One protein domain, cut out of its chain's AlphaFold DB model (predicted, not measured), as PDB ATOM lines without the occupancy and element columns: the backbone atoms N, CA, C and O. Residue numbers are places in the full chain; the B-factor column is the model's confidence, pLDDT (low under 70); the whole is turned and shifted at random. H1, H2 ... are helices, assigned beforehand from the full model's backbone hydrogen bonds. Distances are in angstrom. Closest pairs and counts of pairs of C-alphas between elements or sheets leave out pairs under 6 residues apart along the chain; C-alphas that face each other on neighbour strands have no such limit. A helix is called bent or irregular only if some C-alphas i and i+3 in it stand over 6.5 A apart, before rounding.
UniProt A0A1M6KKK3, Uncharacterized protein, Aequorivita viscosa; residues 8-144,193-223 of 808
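What this domain is: This is residues 8 to 144 and 193 to 223 of the 808 residues of an uncharacterized protein of Aequorivita viscosa (UniProt A0A1M6KKK3). A core of two crossing helices, H3 and H5, has the longest helix, H6, running nearly parallel to H5 but in the opposite direction, and H4 crossing H5 nearer the other end of the body. H2 folds back with H3 as a helical hairpin, H1 crosses H3 steeply, and long loops such as residues 99 to 122 run round the outside. The printed part has 168 residues with six named helices, H1 to H6 in chain order, and no named strand; the class is all helix, though under half of the residues, 77 of 168, are in named elements. The whole is compact, with a radius of gyration of the C-alphas of 15.5 A, and spans 48 by 32 by 32 A, only just elongated.

Where its parts are: H6, residues 194 to 212, is 27.2 A from first to last C-alpha, from (127.193, 126.125, 115.735) to (119.817, 140.272, 93.649). H5 is residues 123 to 137, 21.1 A long, and H3 is residues 60 to 75, 20.1 A long. H3 is neither bent nor irregular, but only just: C-alphas 72 and 75 are 6.1 A apart. The shorter helices are H4, residues 89 to 98, H2, residues 37 to 45, and H1, residues 23 to 30, which begins with C-alpha 23 at (108.894, 151.880, 123.311).

How they stand to each other: H6 touches H5 with residues 202 to 209 alone, at a shallow tilt of 9 degrees, opposite ways; the closest C-alphas, of Leu 128 and Val 209, are 6.8 A apart. H5 touches H3 at a steep tilt of 46 degrees, opposite ways, closest at the C-alphas of Ala 67 and Cys 126, 5.3 A. H5 also touches H4 at a steep tilt of 50 degrees, with C-alphas 89 and 134 closest at 6.0 A. H3 is the hub, touching four helices. H2 and H3 form a hairpin at a shallow tilt of 32 degrees, closest at the C-alphas of Phe 41 and Leu 66, 5.4 A. H1 touches residues 65 to 69 of H3 alone, at a steep tilt of 65 degrees, with C-alphas 29 and 69 closest at 5.3 A. H3 and H4 only just touch, with 3 pairs of C-alphas within 8 A, the closest those of Met 68 and Val 92 at 7.3 A. H3 and H6 are apart. In H2, H3, H4, H5 and H6 every O i to N i+4 pair is within hydrogen-bond range; in H1, 3 of 4 are.

The domain as a whole: The C-alphas farthest apart, of Asn 79 and Thr 223, are 49.5 A from each other. Residues 145 to 192 are not printed, and C-alphas 144 and 193 are 13.3 A apart across this cut. The links H2 to H3, H3 to H4 and H4 to H5 are long. The model's pLDDT is under 70 at residues 8 to 9, 18, 20 to 23 and 193 to 194.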
ATOM      1  N   LYS A   8     117.492 131.351 122.701       53.69
ATOM      2  CA  LYS A   8     118.006 131.367 121.317       53.69
ATOM      3  C   LYS A   8     119.407 130.722 121.314       53.69
ATOM      4  O   LYS A   8     120.401 131.438 121.419       53.69
ATOM      5  N   ALA A   9     119.502 129.393 121.300       66.12
ATOM      6  CA  ALA A   9     120.794 128.703 121.243       66.12
ATOM      7  C   ALA A   9     121.403 128.849 119.832       66.12
ATOM      8  O   ALA A   9     120.707 128.631 118.850       66.12
ATOM      9  N   PHE A  10     122.681 129.232 119.743       74.12
ATOM     10  CA  PHE A  10     123.526 129.324 118.529       74.12
ATOM     11  C   PHE A  10     123.463 130.586 117.647       74.12
ATOM     12  O   PHE A  10     124.199 130.652 116.665       74.12
ATOM     13  N   ILE A  11     122.692 131.622 117.999       81.50
ATOM     14  CA  ILE A  11     122.766 132.928 117.308       81.50
ATOM     15  C   ILE A  11     123.751 133.846 118.041       81.50
ATOM     16  O   ILE A  11     123.562 134.129 119.229       81.50
ATOM     17  N   SER A  12     124.781 134.330 117.342       79.75
ATOM     18  CA  SER A  12     125.752 135.294 117.878       79.75
ATOM     19  C   SER A  12     125.087 136.628 118.227       79.75
ATOM     20  O   SER A  12     124.149 137.044 117.552       79.75
ATOM     21  N   HIS A  13     125.569 137.332 119.258       76.25
ATOM     22  CA  HIS A  13     124.913 138.556 119.745       76.25
ATOM     23  C   HIS A  13     124.817 139.662 118.680       76.25
ATOM     24  O   HIS A  13     123.776 140.292 118.583       76.25
ATOM     25  N   TYR A  14     125.825 139.814 117.817       76.50
ATOM     26  CA  TYR A  14     125.806 140.797 116.722       76.50
ATOM     27  C   TYR A  14     124.825 140.460 115.581       76.50
ATOM     28  O   TYR A  14     124.502 141.333 114.786       76.50
ATOM     29  N   ILE A  15     124.352 139.209 115.492       80.69
ATOM     30  CA  ILE A  15     123.295 138.790 114.553       80.69
ATOM     31  C   ILE A  15     121.915 138.936 115.207       80.69
ATOM     32  O   ILE A  15     120.904 139.015 114.513       80.69
ATOM     33  N   LYS A  16     121.839 138.962 116.546       73.12
ATOM     34  CA  LYS A  16     120.569 139.163 117.245       73.12
ATOM     35  C   LYS A  16     120.090 140.579 116.971       73.12
ATOM     36  O   LYS A  16     120.647 141.554 117.457       73.12
ATOM     37  N   LEU A  17     119.032 140.653 116.188       73.94
ATOM     38  CA  LEU A  17     118.286 141.869 115.955       73.94
ATOM     39  C   LEU A  17     117.270 141.999 117.103       73.94
ATOM     40  O   LEU A  17     116.628 141.019 117.477       73.94
ATOM     41  N   ASP A  18     117.132 143.182 117.694       68.69
ATOM     42  CA  ASP A  18     116.115 143.454 118.718       68.69
ATOM     43  C   ASP A  18     115.037 144.373 118.131       68.69
ATOM     44  O   ASP A  18     114.877 145.526 118.514       68.69
ATOM     45  N   PHE A  19     114.272 143.839 117.172       72.19
ATOM     46  CA  PHE A  19     113.127 144.532 116.554       72.19
ATOM     47  C   PHE A  19     111.782 144.138 117.176       72.19
ATOM     48  O   PHE A  19     110.738 144.133 116.513       72.19
ATOM     49  N   PHE A  20     111.806 143.771 118.456       61.62
ATOM     50  CA  PHE A  20     110.601 143.485 119.223       61.62
ATOM     51  C   PHE A  20     109.903 144.783 119.623       61.62
ATOM     52  O   PHE A  20     110.533 145.819 119.811       61.62
ATOM     53  N   ASN A  21     108.579 144.712 119.752       53.25
ATOM     54  CA  ASN A  21     107.734 145.862 120.031       53.25
ATOM     55  C   ASN A  21     107.962 146.374 121.469       53.25
ATOM     56  O   ASN A  21     107.313 145.927 122.414       53.25
ATOM     57  N   ASN A  22     108.924 147.281 121.629       55.34
ATOM     58  CA  ASN A  22     109.173 148.057 122.836       55.34
ATOM     59  C   ASN A  22     109.137 149.559 122.490       55.34
ATOM     60  O   ASN A  22     109.231 149.949 121.325       55.34
ATOM     61  N   SER A  23     108.978 150.420 123.497       54.78
ATOM     62  CA  SER A  23     108.894 151.880 123.311       54.78
ATOM     63  C   SER A  23     110.120 152.495 122.620       54.78
ATOM     64  O   SER A  23     110.021 153.581 122.045       54.78
ATOM     65  N   ASN A  24     111.263 151.808 122.651       72.50
ATOM     66  CA  ASN A  24     112.523 152.306 122.110       72.50
ATOM     67  C   ASN A  24     112.579 152.138 120.587       72.50
ATOM     68  O   ASN A  24     112.921 153.093 119.901       72.50
ATOM     69  N   LEU A  25     112.109 151.006 120.046       82.25
ATOM     70  CA  LEU A  25     112.144 150.737 118.604       82.25
ATOM     71  C   LEU A  25     111.368 151.775 117.784       82.25
ATOM     72  O   LEU A  25     111.844 152.243 116.752       82.25
ATOM     73  N   LYS A  26     110.176 152.170 118.248       87.50
ATOM     74  CA  LYS A  26     109.402 153.245 117.610       87.50
ATOM     75  C   LYS A  26     110.216 154.534 117.550       87.50
ATOM     76  O   LYS A  26     110.293 155.154 116.494       87.50
ATOM     77  N   THR A  27     110.795 154.926 118.681       86.25
ATOM     78  CA  THR A  27     111.595 156.149 118.797       86.25
ATOM     79  C   THR A  27     112.812 156.081 117.872       86.25
ATOM     80  O   THR A  27     113.075 157.033 117.145       86.25
ATOM     81  N   ASP A  28     113.485 154.932 117.803       87.25
ATOM     82  CA  ASP A  28     114.638 154.705 116.928       87.25
ATOM     83  C   ASP A  28     114.292 154.830 115.441       87.25
ATOM     84  O   ASP A  28     115.057 155.426 114.680       87.25
ATOM     85  N   ILE A  29     113.140 154.296 115.024       90.62
ATOM     86  CA  ILE A  29     112.646 154.427 113.648       90.62
ATOM     87  C   ILE A  29     112.280 155.883 113.362       90.62
ATOM     88  O   ILE A  29     112.706 156.436 112.354       90.62
ATOM     89  N   GLN A  30     111.514 156.521 114.250       90.69
ATOM     90  CA  GLN A  30     111.052 157.896 114.059       90.69
ATOM     91  C   GLN A  30     112.209 158.897 114.005       90.69
ATOM     92  O   GLN A  30     112.180 159.795 113.172       90.69
ATOM     93  N   ASN A  31     113.251 158.703 114.815       91.81
ATOM     94  CA  ASN A  31     114.455 159.538 114.794       91.81
ATOM     95  C   ASN A  31     115.257 159.417 113.488       91.81
ATOM     96  O   ASN A  31     116.080 160.283 113.201       91.81
ATOM     97  N   ARG A  32     115.043 158.350 112.709       93.88
ATOM     98  CA  ARG A  32     115.682 158.134 111.402       93.88
ATOM     99  C   ARG A  32     114.844 158.631 110.229       93.88
ATOM    100  O   ARG A  32     115.385 158.739 109.135       93.88
ATOM    101  N   ILE A  33     113.559 158.924 110.438       92.75
ATOM    102  CA  ILE A  33     112.701 159.500 109.400       92.75
ATOM    103  C   ILE A  33     113.126 160.953 109.183       92.75
ATOM    104  O   ILE A  33     113.005 161.795 110.075       92.75
ATOM    105  N   SER A  34     113.614 161.250 107.986       91.00
ATOM    106  CA  SER A  34     114.014 162.587 107.566       91.00
ATOM    107  C   SER A  34     113.798 162.754 106.064       91.00
ATOM    108  O   SER A  34     113.627 161.781 105.341       91.00
ATOM    109  N   ASN A  35     113.902 163.979 105.545       87.19
ATOM    110  CA  ASN A  35     113.819 164.214 104.096       87.19
ATOM    111  C   ASN A  35     114.891 163.448 103.283       87.19
ATOM    112  O   ASN A  35     114.769 163.349 102.062       87.19
ATOM    113  N   GLU A  36     115.915 162.902 103.948       92.44
ATOM    114  CA  GLU A  36     117.027 162.157 103.361       92.44
ATOM    115  C   GLU A  36     116.929 160.635 103.565       92.44
ATOM    116  O   GLU A  36     117.874 159.928 103.214       92.44
ATOM    117  N   SER A  37     115.834 160.082 104.108       91.94
ATOM    118  CA  SER A  37     115.768 158.639 104.409       91.94
ATOM    119  C   SER A  37     116.040 157.747 103.201       91.94
ATOM    120  O   SER A  37     116.644 156.691 103.352       91.94
ATOM    121  N   GLU A  38     115.630 158.166 102.002       95.88
ATOM    122  CA  GLU A  38     115.931 157.443 100.762       95.88
ATOM    123  C   GLU A  38     117.438 157.377 100.493       95.88
ATOM    124  O   GLU A  38     117.981 156.297 100.270       95.88
ATOM    125  N   ILE A  39     118.125 158.516 100.592       96.69
ATOM    126  CA  ILE A  39     119.574 158.627 100.383       96.69
ATOM    127  C   ILE A  39     120.325 157.847 101.463       96.69
ATOM    128  O   ILE A  39     121.278 157.129 101.164       96.69
ATOM    129  N   ASN A  40     119.898 157.967 102.721       96.69
ATOM    130  CA  ASN A  40     120.518 157.275 103.847       96.69
ATOM    131  C   ASN A  40     120.349 155.759 103.733       96.69
ATOM    132  O   ASN A  40     121.306 155.016 103.953       96.69
ATOM    133  N   PHE A  41     119.162 155.298 103.331       97.94
ATOM    134  CA  PHE A  41     118.919 153.886 103.076       97.94
ATOM    135  C   PHE A  41     119.751 153.377 101.891       97.94
ATOM    136  O   PHE A  41     120.404 152.347 102.028       97.94
ATOM    137  N   GLN A  42     119.821 154.121 100.782       97.56
ATOM    138  CA  GLN A  42     120.644 153.761  99.621       97.56
ATOM    139  C   GLN A  42     122.137 153.660  99.965       97.56
ATOM    140  O   GLN A  42     122.771 152.650  99.669       97.56
ATOM    141  N   LYS A  43     122.697 154.655 100.663       96.94
ATOM    142  CA  LYS A  43     124.103 154.630 101.106       96.94
ATOM    143  C   LYS A  43     124.397 153.436 102.016       96.94
ATOM    144  O   LYS A  43     125.467 152.839 101.931       96.94
ATOM    145  N   ALA A  44     123.456 153.083 102.892       96.88
ATOM    146  CA  ALA A  44     123.590 151.907 103.744       96.88
ATOM    147  C   ALA A  44     123.500 150.596 102.944       96.88
ATOM    148  O   ALA A  44     124.255 149.666 103.228       96.88
ATOM    149  N   LEU A  45     122.622 150.528 101.935       96.81
ATOM    150  CA  LEU A  45     122.506 149.391 101.015       96.81
ATOM    151  C   LEU A  45     123.785 149.170 100.201       96.81
ATOM    152  O   LEU A  45     124.155 148.033  99.955       96.81
ATOM    153  N   GLU A  46     124.490 150.219  99.799       96.38
ATOM    154  CA  GLU A  46     125.730 150.083  99.020       96.38
ATOM    155  C   GLU A  46     126.940 149.653  99.867       96.38
ATOM    156  O   GLU A  46     127.976 149.271  99.326       96.38
ATOM    157  N   ASN A  47     126.804 149.684 101.196       96.50
ATOM    158  CA  ASN A  47     127.894 149.495 102.149       96.50
ATOM    159  C   ASN A  47     127.563 148.430 103.212       96.50
ATOM    160  O   ASN A  47     127.937 148.576 104.373       96.50
ATOM    161  N   ILE A  48     126.819 147.373 102.863       95.69
ATOM    162  CA  ILE A  48     126.379 146.337 103.822       95.69
ATOM    163  C   ILE A  48     127.578 145.570 104.388       95.69
ATOM    164  O   ILE A  48     128.416 145.063 103.646       95.69
ATOM    165  N   GLN A  49     127.631 145.410 105.710       94.75
ATOM    166  CA  GLN A  49     128.650 144.594 106.370       94.75
ATOM    167  C   GLN A  49     128.524 143.097 106.007       94.75
ATOM    168  O   GLN A  49     127.473 142.487 106.210       94.75
ATOM    169  N   GLY A  50     129.620 142.493 105.536       93.38
ATOM    170  CA  GLY A  50     129.728 141.064 105.208       93.38
ATOM    171  C   GLY A  50     130.715 140.294 106.102       93.38
ATOM    172  O   GLY A  50     131.074 140.748 107.188       93.38
ATOM    173  N   ASP A  51     131.165 139.113 105.651       92.94
ATOM    174  CA  ASP A  51     132.067 138.223 106.408       92.94
ATOM    175  C   ASP A  51     133.556 138.622 106.350       92.94
ATOM    176  O   ASP A  51     134.407 137.937 106.930       92.94
ATOM    177  N   ASN A  52     133.899 139.719 105.665       89.12
ATOM    178  CA  ASN A  52     135.261 140.233 105.610       89.12
ATOM    179  C   ASN A  52     135.579 141.147 106.808       89.12
ATOM    180  O   ASN A  52     135.251 142.334 106.813       89.12
ATOM    181  N   LYS A  53     136.297 140.595 107.795       83.38
ATOM    182  CA  LYS A  53     136.712 141.294 109.026       83.38
ATOM    183  C   LYS A  53     137.662 142.478 108.801       83.38
ATOM    184  O   LYS A  53     137.813 143.292 109.705       83.38
ATOM    185  N   GLU A  54     138.304 142.568 107.639       84.81
ATOM    186  CA  GLU A  54     139.230 143.660 107.301       84.81
ATOM    187  C   GLU A  54     138.492 144.938 106.880       84.81
ATOM    188  O   GLU A  54     139.064 146.024 106.892       84.81
ATOM    189  N   THR A  55     137.206 144.826 106.544       84.62
ATOM    190  CA  THR A  55     136.398 145.946 106.059       84.62
ATOM    191  C   THR A  55     135.278 146.282 107.037       84.62
ATOM    192  O   THR A  55     134.671 145.393 107.635       84.62
ATOM    193  N   LYS A  56     134.979 147.575 107.195       86.94
ATOM    194  CA  LYS A  56     133.858 148.053 108.012       86.94
ATOM    195  C   LYS A  56     132.714 148.476 107.093       86.94
ATOM    196  O   LYS A  56     132.839 149.481 106.404       86.94
ATOM    197  N   GLY A  57     131.632 147.705 107.092       92.50
ATOM    198  CA  GLY A  57     130.360 148.087 106.476       92.50
ATOM    199  C   GLY A  57     129.337 148.531 107.524       92.50
ATOM    200  O   GLY A  57     129.601 148.492 108.729       92.50
ATOM    201  N   VAL A  58     128.151 148.913 107.067       94.81
ATOM    202  CA  VAL A  58     126.979 149.195 107.895       94.81
ATOM    203  C   VAL A  58     126.420 147.877 108.442       94.81
ATOM    204  O   VAL A  58     126.092 146.981 107.656       94.81
ATOM    205  N   PRO A  59     126.286 147.732 109.775       93.44
ATOM    206  CA  PRO A  59     125.649 146.566 110.368       93.44
ATOM    207  C   PRO A  59     124.222 146.390 109.847       93.44
ATOM    208  O   PRO A  59     123.460 147.349 109.736       93.44
ATOM    209  N   PHE A  60     123.822 145.148 109.586       94.56
ATOM    210  CA  PHE A  60     122.489 144.856 109.051       94.56
ATOM    211  C   PHE A  60     121.346 145.314 109.972       94.56
ATOM    212  O   PHE A  60     120.256 145.621 109.497       94.56
ATOM    213  N   SER A  61     121.584 145.385 111.287       91.88
ATOM    214  CA  SER A  61     120.619 145.946 112.234       91.88
ATOM    215  C   SER A  61     120.298 147.408 111.930       91.88
ATOM    216  O   SER A  61     119.130 147.781 111.882       91.88
ATOM    217  N   GLU A  62     121.319 148.219 111.662       93.31
ATOM    218  CA  GLU A  62     121.148 149.619 111.277       93.31
ATOM    219  C   GLU A  62     120.469 149.731 109.909       93.31
ATOM    220  O   GLU A  62     119.516 150.491 109.747       93.31
ATOM    221  N   LEU A  63     120.884 148.903 108.945       95.94
ATOM    222  CA  LEU A  63     120.258 148.849 107.623       95.94
ATOM    223  C   LEU A  63     118.757 148.536 107.700       95.94
ATOM    224  O   LEU A  63     117.957 149.155 107.000       95.94
ATOM    225  N   ALA A  64     118.358 147.594 108.554       95.81
ATOM    226  CA  ALA A  64     116.956 147.245 108.745       95.81
ATOM    227  C   ALA A  64     116.156 148.380 109.412       95.81
ATOM    228  O   ALA A  64     115.010 148.608 109.025       95.81
ATOM    229  N   LEU A  65     116.746 149.133 110.350       94.62
ATOM    230  CA  LEU A  65     116.107 150.323 110.930       94.62
ATOM    231  C   LEU A  65     115.902 151.425 109.885       94.62
ATOM    232  O   LEU A  65     114.817 152.002 109.813       94.62
ATOM    233  N   LEU A  66     116.904 151.676 109.039       97.00
ATOM    234  CA  LEU A  66     116.794 152.612 107.916       97.00
ATOM    235  C   LEU A  66     115.745 152.150 106.896       97.00
ATOM    236  O   LEU A  66     114.949 152.962 106.429       97.00
ATOM    237  N   ALA A  67     115.665 150.846 106.613       97.75
ATOM    238  CA  ALA A  67     114.622 150.281 105.760       97.75
ATOM    239  C   ALA A  67     113.218 150.497 106.351       97.75
ATOM    240  O   ALA A  67     112.293 150.843 105.620       97.75
ATOM    241  N   MET A  68     113.047 150.330 107.669       96.62
ATOM    242  CA  MET A  68     111.777 150.609 108.349       96.62
ATOM    243  C   MET A  68     111.426 152.103 108.325       96.62
ATOM    244  O   MET A  68     110.265 152.443 108.100       96.62
ATOM    245  N   ALA A  69     112.402 152.994 108.514       96.25
ATOM    246  CA  ALA A  69     112.194 154.438 108.393       96.25
ATOM    247  C   ALA A  69     111.756 154.819 106.968       96.25
ATOM    248  O   ALA A  69     110.708 155.446 106.794       96.25
ATOM    249  N   TYR A  70     112.476 154.331 105.949       98.06
ATOM    250  CA  TYR A  70     112.111 154.496 104.540       98.06
ATOM    251  C   TYR A  70     110.708 153.951 104.243       98.06
ATOM    252  O   TYR A  70     109.921 154.598 103.550       98.06
ATOM    253  N   PHE A  71     110.357 152.790 104.806       97.69
ATOM    254  CA  PHE A  71     109.026 152.217 104.656       97.69
ATOM    255  C   PHE A  71     107.938 153.171 105.153       97.69
ATOM    256  O   PHE A  71     107.010 153.463 104.403       97.69
ATOM    257  N   PHE A  72     108.032 153.672 106.387       95.81
ATOM    258  CA  PHE A  72     106.982 154.532 106.942       95.81
ATOM    259  C   PHE A  72     106.906 155.904 106.272       95.81
ATOM    260  O   PHE A  72     105.813 156.453 106.156       95.81
ATOM    261  N   GLU A  73     108.030 156.443 105.805       95.19
ATOM    262  CA  GLU A  73     108.056 157.745 105.141       95.19
ATOM    263  C   GLU A  73     107.595 157.683 103.681       95.19
ATOM    264  O   GLU A  73     106.795 158.514 103.247       95.19
ATOM    265  N   ARG A  74     108.098 156.713 102.905       95.88
ATOM    266  CA  ARG A  74     107.981 156.704 101.436       95.88
ATOM    267  C   ARG A  74     107.028 155.644 100.904       95.88
ATOM    268  O   ARG A  74     106.336 155.897  99.923       95.88
ATOM    269  N   ILE A  75     106.935 154.483 101.554       97.31
ATOM    270  CA  ILE A  75     106.129 153.352 101.064       97.31
ATOM    271  C   ILE A  75     104.727 153.353 101.684       97.31
ATOM    272  O   ILE A  75     103.722 153.209 100.980       97.31
ATOM    273  N   PHE A  76     104.629 153.526 103.002       96.25
ATOM    274  CA  PHE A  76     103.368 153.439 103.726       96.25
ATOM    275  C   PHE A  76     102.479 154.663 103.445       96.25
ATOM    276  O   PHE A  76     103.003 155.766 103.274       96.25
ATOM    277  N   PRO A  77     101.143 154.520 103.363       91.56
ATOM    278  CA  PRO A  77     100.266 155.644 103.036       91.56
ATOM    279  C   PRO A  77     100.177 156.680 104.162       91.56
ATOM    280  O   PRO A  77      99.817 156.349 105.290       91.56
ATOM    281  N   GLU A  78     100.382 157.956 103.830       87.25
ATOM    282  CA  GLU A  78     100.347 159.079 104.787       87.25
ATOM    283  C   GLU A  78      98.978 159.281 105.455       87.25
ATOM    284  O   GLU A  78      98.872 159.785 106.570       87.25
ATOM    285  N   ASN A  79      97.899 158.877 104.784       85.19
ATOM    286  CA  ASN A  79      96.530 159.055 105.264       85.19
ATOM    287  C   ASN A  79      96.036 157.926 106.186       85.19
ATOM    288  O   ASN A  79      94.864 157.927 106.579       85.19
ATOM    289  N   VAL A  80      96.890 156.954 106.513       85.31
ATOM    290  CA  VAL A  80      96.550 155.840 107.401       85.31
ATOM    291  C   VAL A  80      97.143 156.106 108.788       85.31
ATOM    292  O   VAL A  80      98.361 156.185 108.922       85.31
ATOM    293  N   PRO A  81      96.316 156.223 109.846       86.12
ATOM    294  CA  PRO A  81      96.824 156.459 111.192       86.12
ATOM    295  C   PRO A  81      97.587 155.232 111.705       86.12
ATOM    296  O   PRO A  81      97.010 154.151 111.832       86.12
ATOM    297  N   LEU A  82      98.863 155.430 112.040       87.75
ATOM    298  CA  LEU A  82      99.728 154.421 112.648       87.75
ATOM    299  C   LEU A  82      99.483 154.322 114.158       87.75
ATOM    300  O   LEU A  82      99.331 155.329 114.854       87.75
ATOM    301  N   LYS A  83      99.475 153.098 114.677       87.31
ATOM    302  CA  LYS A  83      99.498 152.781 116.107       87.31
ATOM    303  C   LYS A  83     100.919 152.433 116.525       87.31
ATOM    304  O   LYS A  83     101.725 152.000 115.713       87.31
ATOM    305  N   ASP A  84     101.200 152.505 117.821       84.06
ATOM    306  CA  ASP A  84     102.506 152.091 118.353       84.06
ATOM    307  C   ASP A  84     102.837 150.633 118.006       84.06
ATOM    308  O   ASP A  84     103.972 150.317 117.679       84.06
ATOM    309  N   SER A  85     101.821 149.763 117.959       84.69
ATOM    310  CA  SER A  85     101.968 148.364 117.544       84.69
ATOM    311  C   SER A  85     102.399 148.161 116.089       84.69
ATOM    312  O   SER A  85     102.803 147.057 115.723       84.69
ATOM    313  N   ASP A  86     102.294 149.189 115.248       88.25
ATOM    314  CA  ASP A  86     102.698 149.111 113.845       88.25
ATOM    315  C   ASP A  86     104.214 149.274 113.675       88.25
ATOM    316  O   ASP A  86     104.765 148.757 112.708       88.25
ATOM    317  N   TYR A  87     104.906 149.892 114.639       89.69
ATOM    318  CA  TYR A  87     106.355 150.118 114.616       89.69
ATOM    319  C   TYR A  87     107.141 148.871 115.050       89.69
ATOM    320  O   TYR A  87     107.920 148.896 115.999       89.69
ATOM    321  N   CYS A  88     106.932 147.752 114.358       90.44
ATOM    322  CA  CYS A  88     107.718 146.536 114.549       90.44
ATOM    323  C   CYS A  88     107.909 145.776 113.233       90.44
ATOM    324  O   CYS A  88     107.132 145.929 112.287       90.44
ATOM    325  N   ILE A  89     108.934 144.922 113.183       92.88
ATOM    326  CA  ILE A  89     109.296 144.197 111.957       92.88
ATOM    327  C   ILE A  89     108.166 143.283 111.453       92.88
ATOM    328  O   ILE A  89     107.956 143.179 110.248       92.88
ATOM    329  N   ASN A  90     107.386 142.680 112.361       93.06
ATOM    330  CA  ASN A  90     106.241 141.828 112.013       93.06
ATOM    331  C   ASN A  90     105.147 142.608 111.278       93.06
ATOM    332  O   ASN A  90     104.600 142.116 110.294       93.06
ATOM    333  N   SER A  91     104.837 143.819 111.747       93.12
ATOM    334  CA  SER A  91     103.815 144.669 111.136       93.12
ATOM    335  C   SER A  91     104.258 145.137 109.751       93.12
ATOM    336  O   SER A  91     103.515 144.957 108.789       93.12
ATOM    337  N   VAL A  92     105.493 145.644 109.621       95.94
ATOM    338  CA  VAL A  92     106.053 146.087 108.329       95.94
ATOM    339  C   VAL A  92     106.106 144.936 107.322       95.94
ATOM    340  O   VAL A  92     105.623 145.080 106.199       95.94
ATOM    341  N   LYS A  93     106.603 143.761 107.733       95.81
ATOM    342  CA  LYS A  93     106.572 142.555 106.899       95.81
ATOM    343  C   LYS A  93     105.149 142.179 106.492       95.81
ATOM    344  O   LYS A  93     104.915 141.929 105.317       95.81
ATOM    345  N   GLY A  94     104.202 142.161 107.430       94.88
ATOM    346  CA  GLY A  94     102.811 141.842 107.117       94.88
ATOM    347  C   GLY A  94     102.223 142.795 106.077       94.88
ATOM    348  O   GLY A  94     101.527 142.355 105.165       94.88
ATOM    349  N   TYR A  95     102.526 144.094 106.162       95.88
ATOM    350  CA  TYR A  95     102.074 145.062 105.163       95.88
ATOM    351  C   TYR A  95     102.653 144.764 103.775       95.88
ATOM    352  O   TYR A  95     101.906 144.789 102.795       95.88
ATOM    353  N   PHE A  96     103.940 144.414 103.695       96.81
ATOM    354  CA  PHE A  96     104.564 143.956 102.453       96.81
ATOM    355  C   PHE A  96     103.964 142.650 101.924       96.81
ATOM    356  O   PHE A  96     103.738 142.538 100.724       96.81
ATOM    357  N   ASP A  97     103.668 141.678 102.786       94.12
ATOM    358  CA  ASP A  97     103.046 140.414 102.376       94.12
ATOM    359  C   ASP A  97     101.608 140.633 101.877       94.12
ATOM    360  O   ASP A  97     101.161 139.983 100.933       94.12
ATOM    361  N   ALA A  98     100.879 141.578 102.481       91.62
ATOM    362  CA  ALA A  98      99.521 141.919 102.074       91.62
ATOM    363  C   ALA A  98      99.464 142.709 100.758       91.62
ATOM    364  O   ALA A  98      98.498 142.551 100.013       91.62
ATOM    365  N   CYS A  99     100.459 143.554 100.475       92.75
ATOM    366  CA  CYS A  99     100.548 144.369  99.263       92.75
ATOM    367  C   CYS A  99     101.958 144.280  98.667       92.75
ATOM    368  O   CYS A  99     102.742 145.230  98.716       92.75
ATOM    369  N   ASN A 100     102.280 143.115  98.109       90.69
ATOM    370  CA  ASN A 100     103.583 142.868  97.515       90.69
ATOM    371  C   ASN A 100     103.633 143.394  96.072       90.69
ATOM    372  O   ASN A 100     103.114 142.746  95.168       90.69
ATOM    373  N   ASN A 101     104.279 144.544  95.866       89.56
ATOM    374  CA  ASN A 101     104.536 145.094  94.528       89.56
ATOM    375  C   ASN A 101     105.822 144.530  93.890       89.56
ATOM    376  O   ASN A 101     106.198 144.934  92.797       89.56
ATOM    377  N   THR A 102     106.516 143.602  94.559       92.00
ATOM    378  CA  THR A 102     107.686 142.917  93.992       92.00
ATOM    379  C   THR A 102     107.271 141.622  93.296       92.00
ATOM    380  O   THR A 102     106.249 141.027  93.650       92.00
ATOM    381  N   PRO A 103     108.092 141.102  92.370       89.44
ATOM    382  CA  PRO A 103     107.846 139.787  91.795       89.44
ATOM    383  C   PRO A 103     108.240 138.630  92.738       89.44
ATOM    384  O   PRO A 103     108.092 137.459  92.389       89.44
ATOM    385  N   TYR A 104     108.751 138.927  93.937       92.56
ATOM    386  CA  TYR A 104     109.251 137.913  94.854       92.56
ATOM    387  C   TYR A 104     108.151 137.155  95.567       92.56
ATOM    388  O   TYR A 104     107.049 137.639  95.829       92.56
ATOM    389  N   THR A 105     108.500 135.937  95.960       90.81
ATOM    390  CA  THR A 105     107.648 135.105  96.794       90.81
ATOM    391  C   THR A 105     108.299 134.871  98.157       90.81
ATOM    392  O   THR A 105     109.356 134.234  98.204       90.81
ATOM    393  N   PRO A 106     107.673 135.319  99.264       92.94
ATOM    394  CA  PRO A 106     108.148 134.988 100.600       92.94
ATOM    395  C   PRO A 106     107.889 133.503 100.889       92.94
ATOM    396  O   PRO A 106     106.924 132.920 100.389       92.94
ATOM    397  N   ILE A 107     108.744 132.874 101.701       94.50
ATOM    398  CA  ILE A 107     108.506 131.500 102.172       94.50
ATOM    399  C   ILE A 107     107.405 131.472 103.232       94.50
ATOM    400  O   ILE A 107     106.605 130.542 103.250       94.50
ATOM    401  N   TYR A 108     107.355 132.494 104.082       92.81
ATOM    402  CA  TYR A 108     106.399 132.624 105.176       92.81
ATOM    403  C   TYR A 108     105.651 133.946 105.028       92.81
ATOM    404  O   TYR A 108     106.297 134.984 104.912       92.81
ATOM    405  N   GLU A 109     104.321 133.929 105.048       92.25
ATOM    406  CA  GLU A 109     103.487 135.138 104.972       92.25
ATOM    407  C   GLU A 109     102.884 135.482 106.339       92.25
ATOM    408  O   GLU A 109     102.505 134.599 107.109       92.25
ATOM    409  N   ILE A 110     102.778 136.780 106.628       92.06
ATOM    410  CA  ILE A 110     102.038 137.326 107.763       92.06
ATOM    411  C   ILE A 110     100.797 138.019 107.222       92.06
ATOM    412  O   ILE A 110     100.868 139.064 106.576       92.06
ATOM    413  N   ASP A 111      99.634 137.459 107.529       90.44
ATOM    414  CA  ASP A 111      98.380 138.074 107.129       90.44
ATOM    415  C   ASP A 111      98.004 139.218 108.068       90.44
ATOM    416  O   ASP A 111      97.788 139.045 109.267       90.44
ATOM    417  N   THR A 112      97.921 140.415 107.497       91.25
ATOM    418  CA  THR A 112      97.509 141.637 108.186       91.25
ATOM    419  C   THR A 112      96.502 142.418 107.346       91.25
ATOM    420  O   THR A 112      96.100 142.013 106.251       91.25
ATOM    421  N   THR A 113      96.086 143.569 107.869       90.06
ATOM    422  CA  THR A 113      95.210 144.501 107.166       90.06
ATOM    423  C   THR A 113      95.855 144.963 105.861       90.06
ATOM    424  O   THR A 113      96.979 145.461 105.849       90.06
ATOM    425  N   TYR A 114      95.116 144.847 104.757       91.94
ATOM    426  CA  TYR A 114      95.571 145.362 103.473       91.94
ATOM    427  C   TYR A 114      95.572 146.895 103.460       91.94
ATOM    428  O   TYR A 114      94.513 147.533 103.566       91.94
ATOM    429  N   HIS A 115      96.750 147.460 103.203       91.75
ATOM    430  CA  HIS A 115      96.955 148.852 102.827       91.75
ATOM    431  C   HIS A 115      97.630 148.889 101.459       91.75
ATOM    432  O   HIS A 115      98.593 148.164 101.232       91.75
ATOM    433  N   LYS A 116      97.124 149.725 100.547       92.75
ATOM    434  CA  LYS A 116      97.757 149.914  99.239       92.75
ATOM    435  C   LYS A 116      99.068 150.667  99.451       92.75
ATOM    436  O   LYS A 116      99.017 151.852  99.760       92.75
ATOM    437  N   LEU A 117     100.198 149.986  99.309       95.81
ATOM    438  CA  LEU A 117     101.521 150.587  99.459       95.81
ATOM    439  C   LEU A 117     101.908 151.383  98.205       95.81
ATOM    440  O   LEU A 117     101.481 151.053  97.096       95.81
ATOM    441  N   ARG A 118     102.699 152.444  98.394       96.00
ATOM    442  CA  ARG A 118     103.288 153.228  97.302       96.00
ATOM    443  C   ARG A 118     104.450 152.444  96.702       96.00
ATOM    444  O   ARG A 118     105.285 151.941  97.446       96.00
ATOM    445  N   ASP A 119     104.481 152.337  95.380       95.00
ATOM    446  CA  ASP A 119     105.586 151.712  94.656       95.00
ATOM    447  C   ASP A 119     106.677 152.761  94.409       95.00
ATOM    448  O   ASP A 119     106.476 153.706  93.648       95.00
ATOM    449  N   THR A 120     107.778 152.664  95.150       95.25
ATOM    450  CA  THR A 120     108.872 153.647  95.161       95.25
ATOM    451  C   THR A 120     110.172 153.025  94.650       95.25
ATOM    452  O   THR A 120     110.302 151.804  94.603       95.25
ATOM    453  N   ALA A 121     111.167 153.853  94.311       94.44
ATOM    454  CA  ALA A 121     112.427 153.397  93.708       94.44
ATOM    455  C   ALA A 121     113.125 152.273  94.504       94.44
ATOM    456  O   ALA A 121     113.586 151.294  93.920       94.44
ATOM    457  N   LEU A 122     113.143 152.366  95.840       97.06
ATOM    458  CA  LEU A 122     113.775 151.367  96.712       97.06
ATOM    459  C   LEU A 122     112.777 150.375  97.327       97.06
ATOM    460  O   LEU A 122     113.113 149.700  98.302       97.06
ATOM    461  N   PHE A 123     111.560 150.245  96.782       97.50
ATOM    462  CA  PHE A 123     110.548 149.311  97.295       97.50
ATOM    463  C   PHE A 123     111.079 147.874  97.332       97.50
ATOM    464  O   PHE A 123     110.978 147.191  98.352       97.50
ATOM    465  N   ARG A 124     111.707 147.436  96.234       96.12
ATOM    466  CA  ARG A 124     112.315 146.106  96.076       96.12
ATOM    467  C   ARG A 124     113.398 145.838  97.125       96.12
ATOM    468  O   ARG A 124     113.391 144.783  97.759       96.12
ATOM    469  N   ALA A 125     114.299 146.799  97.326       97.81
ATOM    470  CA  ALA A 125     115.363 146.696  98.319       97.81
ATOM    471  C   ALA A 125     114.791 146.651  99.740       97.81
ATOM    472  O   ALA A 125     115.102 145.740 100.504       97.81
ATOM    473  N   CYS A 126     113.878 147.570 100.067       98.25
ATOM    474  CA  CYS A 126     113.197 147.606 101.358       98.25
ATOM    475  C   CYS A 126     112.484 146.276 101.652       98.25
ATOM    476  O   CYS A 126     112.670 145.705 102.726       98.25
ATOM    477  N   TYR A 127     111.761 145.721 100.674       98.00
ATOM    478  CA  TYR A 127     111.107 144.419 100.789       98.00
ATOM    479  C   TYR A 127     112.103 143.309 101.166       98.00
ATOM    480  O   TYR A 127     111.909 142.638 102.180       98.00
ATOM    481  N   LEU A 128     113.191 143.126 100.407       97.62
ATOM    482  CA  LEU A 128     114.169 142.056 100.661       97.62
ATOM    483  C   LEU A 128     114.862 142.195 102.025       97.62
ATOM    484  O   LEU A 128     115.046 141.193 102.727       97.62
ATOM    485  N   ILE A 129     115.201 143.425 102.428       98.00
ATOM    486  CA  ILE A 129     115.799 143.702 103.740       98.00
ATOM    487  C   ILE A 129     114.821 143.368 104.865       98.00
ATOM    488  O   ILE A 129     115.199 142.673 105.808       98.00
ATOM    489  N   ILE A 130     113.557 143.784 104.758       97.75
ATOM    490  CA  ILE A 130     112.543 143.519 105.786       97.75
ATOM    491  C   ILE A 130     112.232 142.024 105.901       97.75
ATOM    492  O   ILE A 130     112.157 141.505 107.016       97.75
ATOM    493  N   GLN A 131     112.108 141.304 104.781       97.25
ATOM    494  CA  GLN A 131     111.908 139.851 104.804       97.25
ATOM    495  C   GLN A 131     113.087 139.136 105.486       97.25
ATOM    496  O   GLN A 131     112.880 138.249 106.317       97.25
ATOM    497  N   SER A 132     114.320 139.565 105.199       97.06
ATOM    498  CA  SER A 132     115.535 139.010 105.811       97.06
ATOM    499  C   SER A 132     115.635 139.336 107.304       97.06
ATOM    500  O   SER A 132     115.869 138.445 108.120       97.06
ATOM    501  N   ALA A 133     115.370 140.585 107.693       95.56
ATOM    502  CA  ALA A 133     115.372 141.029 109.086       95.56
ATOM    503  C   ALA A 133     114.306 140.338 109.934       95.56
ATOM    504  O   ALA A 133     114.561 139.993 111.091       95.56
ATOM    505  N   TRP A 134     113.125 140.094 109.370       95.06
ATOM    506  CA  TRP A 134     112.119 139.277 110.032       95.06
ATOM    507  C   TRP A 134     112.594 137.835 110.215       95.06
ATOM    508  O   TRP A 134     112.488 137.286 111.309       95.06
ATOM    509  N   PHE A 135     113.156 137.228 109.168       94.31
ATOM    510  CA  PHE A 135     113.593 135.837 109.207       94.31
ATOM    511  C   PHE A 135     114.675 135.596 110.255       94.31
ATOM    512  O   PHE A 135     114.524 134.686 111.069       94.31
ATOM    513  N   PHE A 136     115.691 136.461 110.327       92.62
ATOM    514  CA  PHE A 136     116.733 136.393 111.359       92.62
ATOM    515  C   PHE A 136     116.195 136.568 112.790       92.62
ATOM    516  O   PHE A 136     116.819 136.108 113.747       92.62
ATOM    517  N   ASN A 137     115.028 137.203 112.942       88.81
ATOM    518  CA  ASN A 137     114.322 137.352 114.214       88.81
ATOM    519  C   ASN A 137     113.330 136.234 114.535       88.81
ATOM    520  O   ASN A 137     112.881 136.131 115.680       88.81
ATOM    521  N   SER A 138     112.973 135.429 113.540       89.00
ATOM    522  CA  SER A 138     111.984 134.368 113.660       89.00
ATOM    523  C   SER A 138     112.576 133.103 114.286       89.00
ATOM    524  O   SER A 138     113.788 132.944 114.427       89.00
ATOM    525  N   GLU A 139     111.709 132.155 114.630       87.31
ATOM    526  CA  GLU A 139     112.129 130.820 115.068       87.31
ATOM    527  C   GLU A 139     112.739 129.965 113.948       87.31
ATOM    528  O   GLU A 139     113.352 128.938 114.236       87.31
ATOM    529  N   HIS A 140     112.592 130.389 112.689       89.19
ATOM    530  CA  HIS A 140     113.103 129.678 111.521       89.19
ATOM    531  C   HIS A 140     114.601 129.896 111.296       89.19
ATOM    532  O   HIS A 140     115.184 129.197 110.477       89.19
ATOM    533  N   PHE A 141     115.234 130.833 112.011       90.88
ATOM    534  CA  PHE A 141     116.663 131.106 111.904       90.88
ATOM    535  C   PHE A 141     117.420 130.728 113.183       90.88
ATOM    536  O   PHE A 141     116.930 130.873 114.302       90.88
ATOM    537  N   GLY A 142     118.641 130.209 113.023       87.94
ATOM    538  CA  GLY A 142     119.500 129.785 114.135       87.94
ATOM    539  C   GLY A 142     119.099 128.471 114.817       87.94
ATOM    540  O   GLY A 142     119.857 127.966 115.643       87.94
ATOM    541  N   ARG A 143     117.953 127.883 114.453       85.56
ATOM    542  CA  ARG A 143     117.476 126.583 114.940       85.56
ATOM    543  C   ARG A 143     117.246 125.640 113.769       85.56
ATOM    544  O   ARG A 143     116.400 125.888 112.921       85.56
ATOM    545  N   HIS A 144     118.010 124.557 113.724       90.75
ATOM    546  CA  HIS A 144     117.866 123.517 112.712       90.75
ATOM    547  C   HIS A 144     118.491 122.222 113.237       90.75
ATOM    548  O   HIS A 144     119.577 122.269 113.821       90.75
ATOM    549  N   PRO A 193     131.418 125.531 116.477       66.88
ATOM    550  CA  PRO A 193     130.834 125.086 115.210       66.88
ATOM    551  C   PRO A 193     129.472 125.703 114.914       66.88
ATOM    552  O   PRO A 193     129.225 126.129 113.789       66.88
ATOM    553  N   ALA A 194     128.591 125.747 115.916       64.81
ATOM    554  CA  ALA A 194     127.193 126.125 115.735       64.81
ATOM    555  C   ALA A 194     127.060 127.582 115.286       64.81
ATOM    556  O   ALA A 194     126.456 127.864 114.254       64.81
ATOM    557  N   PHE A 195     127.714 128.484 116.024       76.94
ATOM    558  CA  PHE A 195     127.747 129.914 115.731       76.94
ATOM    559  C   PHE A 195     128.337 130.189 114.351       76.94
ATOM    560  O   PHE A 195     127.784 130.980 113.598       76.94
ATOM    561  N   LYS A 196     129.392 129.457 113.968       85.62
ATOM    562  CA  LYS A 196     130.012 129.582 112.647       85.62
ATOM    563  C   LYS A 196     129.080 129.150 111.513       85.62
ATOM    564  O   LYS A 196     129.055 129.803 110.476       85.62
ATOM    565  N   PHE A 197     128.316 128.068 111.674       87.94
ATOM    566  CA  PHE A 197     127.346 127.663 110.649       87.94
ATOM    567  C   PHE A 197     126.190 128.658 110.533       87.94
ATOM    568  O   PHE A 197     125.775 128.967 109.419       87.94
ATOM    569  N   VAL A 198     125.703 129.184 111.660       90.69
ATOM    570  CA  VAL A 198     124.666 130.227 111.680       90.69
ATOM    571  C   VAL A 198     125.176 131.522 111.043       90.69
ATOM    572  O   VAL A 198     124.465 132.131 110.254       90.69
ATOM    573  N   GLU A 199     126.423 131.909 111.303       91.56
ATOM    574  CA  GLU A 199     127.082 133.057 110.672       91.56
ATOM    575  C   GLU A 199     127.242 132.869 109.154       91.56
ATOM    576  O   GLU A 199     126.907 133.756 108.371       91.56
ATOM    577  N   GLN A 200     127.693 131.693 108.708       92.69
ATOM    578  CA  GLN A 200     127.776 131.368 107.279       92.69
ATOM    579  C   GLN A 200     126.405 131.412 106.600       92.69
ATOM    580  O   GLN A 200     126.294 131.851 105.460       92.69
ATOM    581  N   TRP A 201     125.364 130.958 107.297       94.44
ATOM    582  CA  TRP A 201     123.986 131.005 106.824       94.44
ATOM    583  C   TRP A 201     123.437 132.438 106.751       94.44
ATOM    584  O   TRP A 201     122.812 132.811 105.760       94.44
ATOM    585  N   TYR A 202     123.749 133.266 107.746       95.38
ATOM    586  CA  TYR A 202     123.430 134.690 107.763       95.38
ATOM    587  C   TYR A 202     124.050 135.433 106.571       95.38
ATOM    588  O   TYR A 202     123.332 136.048 105.782       95.38
ATOM    589  N   TYR A 203     125.368 135.319 106.375       95.94
ATOM    590  CA  TYR A 203     126.049 135.999 105.269       95.94
ATOM    591  C   TYR A 203     125.693 135.429 103.899       95.94
ATOM    592  O   TYR A 203     125.738 136.161 102.917       95.94
ATOM    593  N   TYR A 204     125.306 134.155 103.817       95.62
ATOM    594  CA  TYR A 204     124.725 133.580 102.606       95.62
ATOM    595  C   TYR A 204     123.469 134.339 102.161       95.62
ATOM    596  O   TYR A 204     123.387 134.745 101.003       95.62
ATOM    597  N   ILE A 205     122.526 134.575 103.080       96.81
ATOM    598  CA  ILE A 205     121.287 135.307 102.776       96.81
ATOM    599  C   ILE A 205     121.604 136.750 102.381       96.81
ATOM    600  O   ILE A 205     121.076 137.231 101.381       96.81
ATOM    601  N   LEU A 206     122.497 137.427 103.113       96.69
ATOM    602  CA  LEU A 206     122.880 138.803 102.784       96.69
ATOM    603  C   LEU A 206     123.569 138.911 101.422       96.69
ATOM    604  O   LEU A 206     123.233 139.793 100.640       96.69
ATOM    605  N   TYR A 207     124.481 137.991 101.108       96.94
ATOM    606  CA  TYR A 207     125.168 137.978  99.819       96.94
ATOM    607  C   TYR A 207     124.195 137.737  98.658       96.94
ATOM    608  O   TYR A 207     124.306 138.395  97.628       96.94
ATOM    609  N   LEU A 208     123.210 136.844  98.832       96.06
ATOM    610  CA  LEU A 208     122.132 136.662  97.855       96.06
ATOM    611  C   LEU A 208     121.332 137.949  97.639       96.06
ATOM    612  O   LEU A 208     121.062 138.299  96.497       96.06
ATOM    613  N   VAL A 209     120.981 138.667  98.710       96.56
ATOM    614  CA  VAL A 209     120.272 139.953  98.604       96.56
ATOM    615  C   VAL A 209     121.124 140.997  97.882       96.56
ATOM    616  O   VAL A 209     120.605 141.694  97.014       96.56
ATOM    617  N   CYS A 210     122.426 141.082  98.178       96.25
ATOM    618  CA  CYS A 210     123.324 142.002  97.483       96.25
ATOM    619  C   CYS A 210     123.387 141.723  95.980       96.25
ATOM    620  O   CYS A 210     123.284 142.641  95.173       96.25
ATOM    621  N   LYS A 211     123.528 140.448  95.606       95.06
ATOM    622  CA  LYS A 211     123.595 140.035  94.201       95.06
ATOM    623  C   LYS A 211     122.269 140.245  93.481       95.06
ATOM    624  O   LYS A 211     122.270 140.711  92.350       95.06
ATOM    625  N   GLU A 212     121.154 139.996  94.166       94.50
ATOM    626  CA  GLU A 212     119.817 140.272  93.649       94.50
ATOM    627  C   GLU A 212     119.595 141.760  93.356       94.50
ATOM    628  O   GLU A 212     118.999 142.108  92.339       94.50
ATOM    629  N   LEU A 213     120.062 142.632  94.248       94.19
ATOM    630  CA  LEU A 213     119.929 144.082  94.124       94.19
ATOM    631  C   LEU A 213     121.032 144.730  93.275       94.19
ATOM    632  O   LEU A 213     121.021 145.948  93.131       94.19
ATOM    633  N   GLU A 214     121.964 143.940  92.735       94.38
ATOM    634  CA  GLU A 214     123.116 144.412  91.953       94.38
ATOM    635  C   GLU A 214     123.977 145.456  92.700       94.38
ATOM    636  O   GLU A 214     124.566 146.352  92.099       94.38
ATOM    637  N   ILE A 215     124.076 145.329  94.027       94.56
ATOM    638  CA  ILE A 215     124.871 146.220  94.889       94.56
ATOM    639  C   ILE A 215     126.258 145.629  95.205       94.56
ATOM    640  O   ILE A 215     126.452 144.410  95.110       94.56
ATOM    641  N   PRO A 216     127.242 146.460  95.611       94.38
ATOM    642  CA  PRO A 216     128.601 146.002  95.883       94.38
ATOM    643  C   PRO A 216     128.681 144.888  96.936       94.38
ATOM    644  O   PRO A 216     128.042 144.940  97.985       94.38
ATOM    645  N   THR A 217     129.547 143.898  96.699       94.19
ATOM    646  CA  THR A 217     129.817 142.793  97.640       94.19
ATOM    647  C   THR A 217     131.213 142.867  98.269       94.19
ATOM    648  O   THR A 217     131.751 141.850  98.705       94.19
ATOM    649  N   ASN A 218     131.813 144.057  98.328       91.69
ATOM    650  CA  ASN A 218     133.211 144.273  98.743       91.69
ATOM    651  C   ASN A 218     133.498 143.839 100.193       91.69
ATOM    652  O   ASN A 218     134.622 143.473 100.534       91.69
ATOM    653  N   HIS A 219     132.472 143.842 101.045       95.31
ATOM    654  CA  HIS A 219     132.572 143.413 102.442       95.31
ATOM    655  C   HIS A 219     132.430 141.904 102.641       95.31
ATOM    656  O   HIS A 219     132.461 141.425 103.775       95.31
ATOM    657  N   PHE A 220     132.268 141.138 101.564       95.06
ATOM    658  CA  PHE A 220     132.167 139.689 101.614       95.06
ATOM    659  C   PHE A 220     133.455 139.056 101.106       95.06
ATOM    660  O   PHE A 220     134.032 139.457 100.100       95.06
ATOM    661  N   LYS A 221     133.919 138.023 101.803       93.56
ATOM    662  CA  LYS A 221     135.138 137.311 101.450       93.56
ATOM    663  C   LYS A 221     134.856 136.360 100.291       93.56
ATOM    664  O   LYS A 221     134.321 135.265 100.497       93.56
ATOM    665  N   THR A 222     135.292 136.758  99.103       92.06
ATOM    666  CA  THR A 222     135.293 135.957  97.877       92.06
ATOM    667  C   THR A 222     136.726 135.658  97.453       92.06
ATOM    668  O   THR A 222     137.551 136.563  97.375       92.06
ATOM    669  N   THR A 223     137.042 134.395  97.176       92.88
ATOM    670  CA  THR A 223     138.362 134.005  96.648       92.88
ATOM    671  C   THR A 223     138.191 133.097  95.442       92.88
ATOM    672  O   THR A 223     137.448 132.123  95.535       92.88
TER     673      THR A 223